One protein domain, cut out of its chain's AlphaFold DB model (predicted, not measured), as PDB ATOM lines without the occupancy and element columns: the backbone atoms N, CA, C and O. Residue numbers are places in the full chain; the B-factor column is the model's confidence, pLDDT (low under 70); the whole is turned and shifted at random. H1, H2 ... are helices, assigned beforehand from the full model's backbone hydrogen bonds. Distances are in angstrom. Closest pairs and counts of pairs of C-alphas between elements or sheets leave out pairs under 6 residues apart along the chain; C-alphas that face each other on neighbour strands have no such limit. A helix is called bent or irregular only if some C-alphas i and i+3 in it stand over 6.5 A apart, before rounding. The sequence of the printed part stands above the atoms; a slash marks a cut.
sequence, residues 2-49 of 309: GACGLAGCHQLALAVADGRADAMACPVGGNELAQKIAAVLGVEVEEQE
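What this domain is: This is residues 2 to 49 of the 309 residues of the protein "4Fe-4S dicluster domain-containing protein" of Bacteroidetes bacterium (UniProt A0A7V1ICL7). Two helices, H2 the longer and H1 the shorter, make a loose V that narrows toward their last residues, and the long link between them, residues 18 to 29, runs through the space between the two. After H2 the last residues, 42 to 49, fold back alongside it, while residues 2 to 8 lie before H1 at the opposite side of the domain. The printed part has 48 residues with two named helices, H1 then H2 along the chain, and no named strand; 21 of the 48 residues, under half, are in named elements, and the class is all helix. The whole is compact, with a radius of gyration of the C-alphas of 9.8 A and spans of 25 by 23 by 13 A.

How they stand to each other: H2, residues 30 to 41, is the longest helix, and H1, residues 9 to 17, is close to it but not clearly touching, with 1 pair of C-alphas within 8 A. The closest C-alphas of the two are those of Ala 17 and Leu 41, 7.7 A apart. Their centres are 13.0 A apart. They run the same way at a steep tilt of 49 degrees. In both H1 and H2 every O i to N i+4 pair is within hydrogen-bond range.

Where its parts are: H2 begins at C-alpha 30, at (159.076, 157.556, 245.806), and ends at C-alpha 41, at (153.066, 172.596, 249.685), 16.7 A from first to last C-alpha. H1 begins at C-alpha 9, at (152.205, 163.756, 235.636), and measures 12.2 A from first to last C-alpha. Neither helix is bent.

The domain as a whole: The two C-alphas farthest apart are those of Ala 7 and Glu 44, at 25.8 A. The link from H1 to H2 is long, with 12 residues, and its C-alphas lie 3 to 11 A from the mean of the C-alphas. The printed part has no cut. Its mean pLDDT is 89.7, and no printed residue is under 70.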
ATOM      1  N   GLY A   2     151.267 156.583 234.366       85.69
ATOM      2  CA  GLY A   2     149.915 156.109 234.704       85.69
ATOM      3  C   GLY A   2     149.824 155.254 235.972       85.69
ATOM      4  O   GLY A   2     148.729 154.915 236.386       85.69
ATOM      5  N   ALA A   3     150.956 154.950 236.616       86.31
ATOM      6  CA  ALA A   3     151.016 154.077 237.791       86.31
ATOM      7  C   ALA A   3     150.266 154.616 239.022       86.31
ATOM      8  O   ALA A   3     149.837 153.850 239.867       86.31
ATOM      9  N   CYS A   4     150.089 155.934 239.122       87.12
ATOM     10  CA  CYS A   4     149.290 156.566 240.174       87.12
ATOM     11  C   CYS A   4     147.774 156.566 239.884       87.12
ATOM     12  O   CYS A   4     147.026 157.275 240.548       87.12
ATOM     13  N   GLY A   5     147.318 155.876 238.830       86.88
ATOM     14  CA  GLY A   5     145.916 155.859 238.397       86.88
ATOM     15  C   GLY A   5     145.459 157.101 237.617       86.88
ATOM     16  O   GLY A   5     144.327 157.150 237.143       86.88
ATOM     17  N   LEU A   6     146.326 158.105 237.438       91.62
ATOM     18  CA  LEU A   6     146.021 159.327 236.686       91.62
ATOM     19  C   LEU A   6     146.632 159.308 235.281       91.62
ATOM     20  O   LEU A   6     147.697 158.739 235.048       91.62
ATOM     21  N   ALA A   7     145.991 160.015 234.345       89.69
ATOM     22  CA  ALA A   7     146.372 160.031 232.928       89.69
ATOM     23  C   ALA A   7     147.809 160.528 232.658       89.69
ATOM     24  O   ALA A   7     148.395 160.211 231.624       89.69
ATOM     25  N   GLY A   8     148.409 161.296 233.574       91.12
ATOM     26  CA  GLY A   8     149.787 161.758 233.437       91.12
ATOM     27  C   GLY A   8     150.267 162.627 234.597       91.12
ATOM     28  O   GLY A   8     149.493 162.993 235.479       91.12
ATOM     29  N   CYS A   9     151.553 162.995 234.563       93.69
ATOM     30  CA  CYS A   9     152.205 163.756 235.636       93.69
ATOM     31  C   CYS A   9     151.546 165.122 235.876       93.69
ATOM     32  O   CYS A   9     151.439 165.552 237.015       93.69
ATOM     33  N   HIS A  10     151.048 165.774 234.819       94.12
ATOM     34  CA  HIS A  10     150.325 167.039 234.948       94.12
ATOM     35  C   HIS A  10     149.014 166.886 235.735       94.12
ATOM     36  O   HIS A  10     148.723 167.695 236.607       94.12
ATOM     37  N   GLN A  11     148.250 165.820 235.474       93.62
ATOM     38  CA  GLN A  11     146.998 165.561 236.193       93.62
ATOM     39  C   GLN A  11     147.248 165.191 237.654       93.62
ATOM     40  O   GLN A  11     146.489 165.610 238.522       93.62
ATOM     41  N   LEU A  12     148.338 164.466 237.932       93.94
ATOM     42  CA  LEU A  12     148.782 164.226 239.302       93.94
ATOM     43  C   LEU A  12     149.150 165.529 240.011       93.94
ATOM     44  O   LEU A  12     148.655 165.771 241.103       93.94
ATOM     45  N   ALA A  13     149.950 166.387 239.378       93.25
ATOM     46  CA  ALA A  13     150.336 167.668 239.961       93.25
ATOM     47  C   ALA A  13     149.116 168.545 240.295       93.25
ATOM     48  O   ALA A  13     149.058 169.108 241.383       93.25
ATOM     49  N   LEU A  14     148.119 168.610 239.401       93.62
ATOM     50  CA  LEU A  14     146.858 169.310 239.670       93.62
ATOM     51  C   LEU A  14     146.072 168.667 240.818       93.62
ATOM     52  O   LEU A  14     145.590 169.370 241.696       93.62
ATOM     53  N   ALA A  15     145.946 167.337 240.837       93.50
ATOM     54  CA  ALA A  15     145.225 166.637 241.898       93.50
ATOM     55  C   ALA A  15     145.862 166.857 243.276       93.50
ATOM     56  O   ALA A  15     145.139 167.063 244.246       93.50
ATOM     57  N   VAL A  16     147.193 166.854 243.347       92.81
ATOM     58  CA  VAL A  16     147.940 167.137 244.574       92.81
ATOM     59  C   VAL A  16     147.768 168.600 244.996       92.81
ATOM     60  O   VAL A  16     147.454 168.867 246.152       92.81
ATOM     61  N   ALA A  17     147.895 169.550 244.064       91.56
ATOM     62  CA  ALA A  17     147.707 170.975 244.354       91.56
ATOM     63  C   ALA A  17     146.280 171.307 244.836       91.56
ATOM     64  O   ALA A  17     146.108 172.163 245.699       91.56
ATOM     65  N   ASP A  18     145.270 170.604 244.316       92.25
ATOM     66  CA  ASP A  18     143.863 170.754 244.712       92.25
ATOM     67  C   ASP A  18     143.498 169.976 245.997       92.25
ATOM     68  O   ASP A  18     142.333 169.974 246.401       92.25
ATOM     69  N   GLY A  19     144.441 169.252 246.615       88.06
ATOM     70  CA  GLY A  19     144.188 168.411 247.795       88.06
ATOM     71  C   GLY A  19     143.348 167.154 247.521       88.06
ATOM     72  O   GLY A  19     142.804 166.552 248.443       88.06
ATOM     73  N   ARG A  20     143.214 166.749 246.252       89.56
ATOM     74  CA  ARG A  20     142.510 165.526 245.818       89.56
ATOM     75  C   ARG A  20     143.411 164.287 245.790       89.56
ATOM     76  O   ARG A  20     142.904 163.185 245.605       89.56
ATOM     77  N   ALA A  21     144.723 164.464 245.928       88.12
ATOM     78  CA  ALA A  21     145.713 163.398 246.024       88.12
ATOM     79  C   ALA A  21     146.811 163.783 247.023       88.12
ATOM     80  O   ALA A  21     147.117 164.963 247.184       88.12
ATOM     81  N   ASP A  22     147.402 162.781 247.668       88.38
ATOM     82  CA  ASP A  22     148.504 162.972 248.611       88.38
ATOM     83  C   ASP A  22     149.841 163.257 247.896       88.38
ATOM     84  O   ASP A  22     150.040 162.861 246.743       88.38
ATOM     85  N   ALA A  23     150.786 163.911 248.575       88.69
ATOM     86  CA  ALA A  23     152.123 164.179 248.041       88.69
ATOM     87  C   ALA A  23     152.920 162.895 247.708       88.69
ATOM     88  O   ALA A  23     153.754 162.919 246.798       88.69
ATOM     89  N   MET A  24     152.614 161.766 248.361       88.12
ATOM     90  CA  MET A  24     153.146 160.425 248.068       88.12
ATOM     91  C   MET A  24     152.427 159.700 246.925       88.12
ATOM     92  O   MET A  24     152.775 158.567 246.602       88.12
ATOM     93  N   ALA A  25     151.435 160.302 246.265       89.06
ATOM     94  CA  ALA A  25     150.620 159.591 245.278       89.06
ATOM     95  C   ALA A  25     151.394 159.101 244.032       89.06
ATOM     96  O   ALA A  25     150.841 158.354 243.225       89.06
ATOM     97  N   CYS A  26     152.657 159.502 243.835       91.12
ATOM     98  CA  CYS A  26     153.510 158.974 242.769       91.12
ATOM     99  C   CYS A  26     154.358 157.779 243.258       91.12
ATOM    100  O   CYS A  26     155.439 158.009 243.801       91.12
ATOM    101  N   PRO A  27     153.988 156.516 242.961       86.00
ATOM    102  CA  PRO A  27     154.780 155.360 243.398       86.00
ATOM    103  C   PRO A  27     156.179 155.325 242.764       86.00
ATOM    104  O   PRO A  27     157.131 154.850 243.364       86.00
ATOM    105  N   VAL A  28     156.323 155.872 241.551       89.75
ATOM    106  CA  VAL A  28     157.597 155.900 240.811       89.75
ATOM    107  C   VAL A  28     158.555 156.954 241.353       89.75
ATOM    108  O   VAL A  28     159.764 156.764 241.306       89.75
ATOM    109  N   GLY A  29     158.021 158.090 241.806       86.88
ATOM    110  CA  GLY A  29     158.837 159.175 242.343       86.88
ATOM    111  C   GLY A  29     159.361 158.887 243.746       86.88
ATOM    112  O   GLY A  29     160.363 159.481 244.140       86.88
ATOM    113  N   GLY A  30     158.691 157.986 244.470       88.88
ATOM    114  CA  GLY A  30     159.076 157.556 245.806       88.88
ATOM    115  C   GLY A  30     159.207 158.712 246.799       88.88
ATOM    116  O   GLY A  30     158.677 159.810 246.596       88.88
ATOM    117  N   ASN A  31     159.962 158.454 247.865       89.88
ATOM    118  CA  ASN A  31     160.178 159.409 248.950       89.88
ATOM    119  C   ASN A  31     160.885 160.684 248.470       89.88
ATOM    120  O   ASN A  31     160.518 161.779 248.887       89.88
ATOM    121  N   GLU A  32     161.845 160.576 247.542       90.81
ATOM    122  CA  GLU A  32     162.606 161.737 247.056       90.81
ATOM    123  C   GLU A  32     161.701 162.767 246.360       90.81
ATOM    124  O   GLU A  32     161.793 163.973 246.617       90.81
ATOM    125  N   LEU A  33     160.807 162.314 245.472       91.44
ATOM    126  CA  LEU A  33     159.867 163.216 244.808       91.44
ATOM    127  C   LEU A  33     158.858 163.782 245.805       91.44
ATOM    128  O   LEU A  33     158.549 164.973 245.751       91.44
ATOM    129  N   ALA A  34     158.344 162.947 246.702       91.19
ATOM    130  CA  ALA A  34     157.328 163.369 247.645       91.19
ATOM    131  C   ALA A  34     157.842 164.413 248.637       91.19
ATOM    132  O   ALA A  34     157.153 165.400 248.866       91.19
ATOM    133  N   GLN A  35     159.078 164.286 249.130       91.69
ATOM    134  CA  GLN A  35     159.725 165.310 249.962       91.69
ATOM    135  C   GLN A  35     159.832 166.657 249.234       91.69
ATOM    136  O   GLN A  35     159.573 167.711 249.816       91.69
ATOM    137  N   LYS A  36     160.159 166.643 247.935       93.25
ATOM    138  CA  LYS A  36     160.200 167.863 247.112       93.25
ATOM    139  C   LYS A  36     158.815 168.490 246.955       93.25
ATOM    140  O   LYS A  36     158.692 169.710 247.026       93.25
ATOM    141  N   ILE A  37     157.778 167.676 246.758       91.62
ATOM    142  CA  ILE A  37     156.385 168.141 246.680       91.62
ATOM    143  C   ILE A  37     155.941 168.720 248.032       91.62
ATOM    144  O   ILE A  37     155.395 169.821 248.079       91.62
ATOM    145  N   ALA A  38     156.234 168.017 249.124       90.81
ATOM    146  CA  ALA A  38     155.911 168.399 250.493       90.81
ATOM    147  C   ALA A  38     156.493 169.770 250.859       90.81
ATOM    148  O   ALA A  38     155.777 170.645 251.345       90.81
ATOM    149  N   ALA A  39     157.765 170.000 250.511       91.31
ATOM    150  CA  ALA A  39     158.448 171.272 250.720       91.31
ATOM    151  C   ALA A  39     157.785 172.446 249.976       91.31
ATOM    152  O   ALA A  39     157.784 173.568 250.478       91.31
ATOM    153  N   VAL A  40     157.207 172.203 248.792       92.31
ATOM    154  CA  VAL A  40     156.481 173.230 248.023       92.31
ATOM    155  C   VAL A  40     155.104 173.514 248.627       92.31
ATOM    156  O   VAL A  40     154.675 174.665 248.651       92.31
ATOM    157  N   LEU A  41     154.412 172.481 249.111       89.94
ATOM    158  CA  LEU A  41     153.066 172.596 249.685       89.94
ATOM    159  C   LEU A  41     153.064 173.021 251.162       89.94
ATOM    160  O   LEU A  41     152.018 173.408 251.677       89.94
ATOM    161  N   GLY A  42     154.213 172.952 251.838       88.25
ATOM    162  CA  GLY A  42     154.326 173.210 253.274       88.25
ATOM    163  C   GLY A  42     153.661 172.131 254.133       88.25
ATOM    164  O   GLY A  42     153.146 172.446 255.203       88.25
ATOM    165  N   VAL A  43     153.638 170.883 253.656       87.88
ATOM    166  CA  VAL A  43     153.095 169.724 254.384       87.88
ATOM    167  C   VAL A  43     154.222 168.794 254.819       87.88
ATOM    168  O   VAL A  43     155.290 168.785 254.211       87.88
ATOM    169  N   GLU A  44     153.986 168.010 255.866       84.44
ATOM    170  CA  GLU A  44     154.875 166.913 256.249       84.44
ATOM    171  C   GLU A  44     154.443 165.631 255.544       84.44
ATOM    172  O   GLU A  44     153.251 165.389 255.344       84.44
ATOM    173  N   VAL A  45     155.421 164.822 255.151       86.12
ATOM    174  CA  VAL A  45     155.197 163.534 254.502       86.12
ATOM    175  C   VAL A  45     156.047 162.497 255.211       86.12
ATOM    176  O   VAL A  45     157.251 162.690 255.382       86.12
ATOM    177  N   GLU A  46     155.409 161.408 255.622       84.44
ATOM    178  CA  GLU A  46     156.095 160.251 256.183       84.44
ATOM    179  C   GLU A  46     156.758 159.452 255.057       84.44
ATOM    180  O   GLU A  46     156.144 159.188 254.019       84.44
ATOM    181  N   GLU A  47     158.024 159.076 255.253       84.75
ATOM    182  CA  GLU A  47     158.718 158.193 254.317       84.75
ATOM    183  C   GLU A  47     158.017 156.835 254.275       84.75
ATOM    184  O   GLU A  47     157.811 156.189 255.303       84.75
ATOM    185  N   GLN A  48     157.667 156.392 253.071       83.69
ATOM    186  CA  GLN A  48     157.123 155.059 252.860       83.69
ATOM    187  C   GLN A  48     158.249 154.077 252.580       83.69
ATOM    188  O   GLN A  48     159.288 154.422 252.012       83.69
ATOM    189  N   GLU A  49     158.036 152.826 252.967       87.12
ATOM    190  CA  GLU A  49     158.992 151.779 252.663       87.12
ATOM    191  C   GLU A  49     159.098 151.573 251.146       87.12
ATOM    192  O   GLU A  49     158.099 151.492 250.428       87.12
TER     193      GLU A  49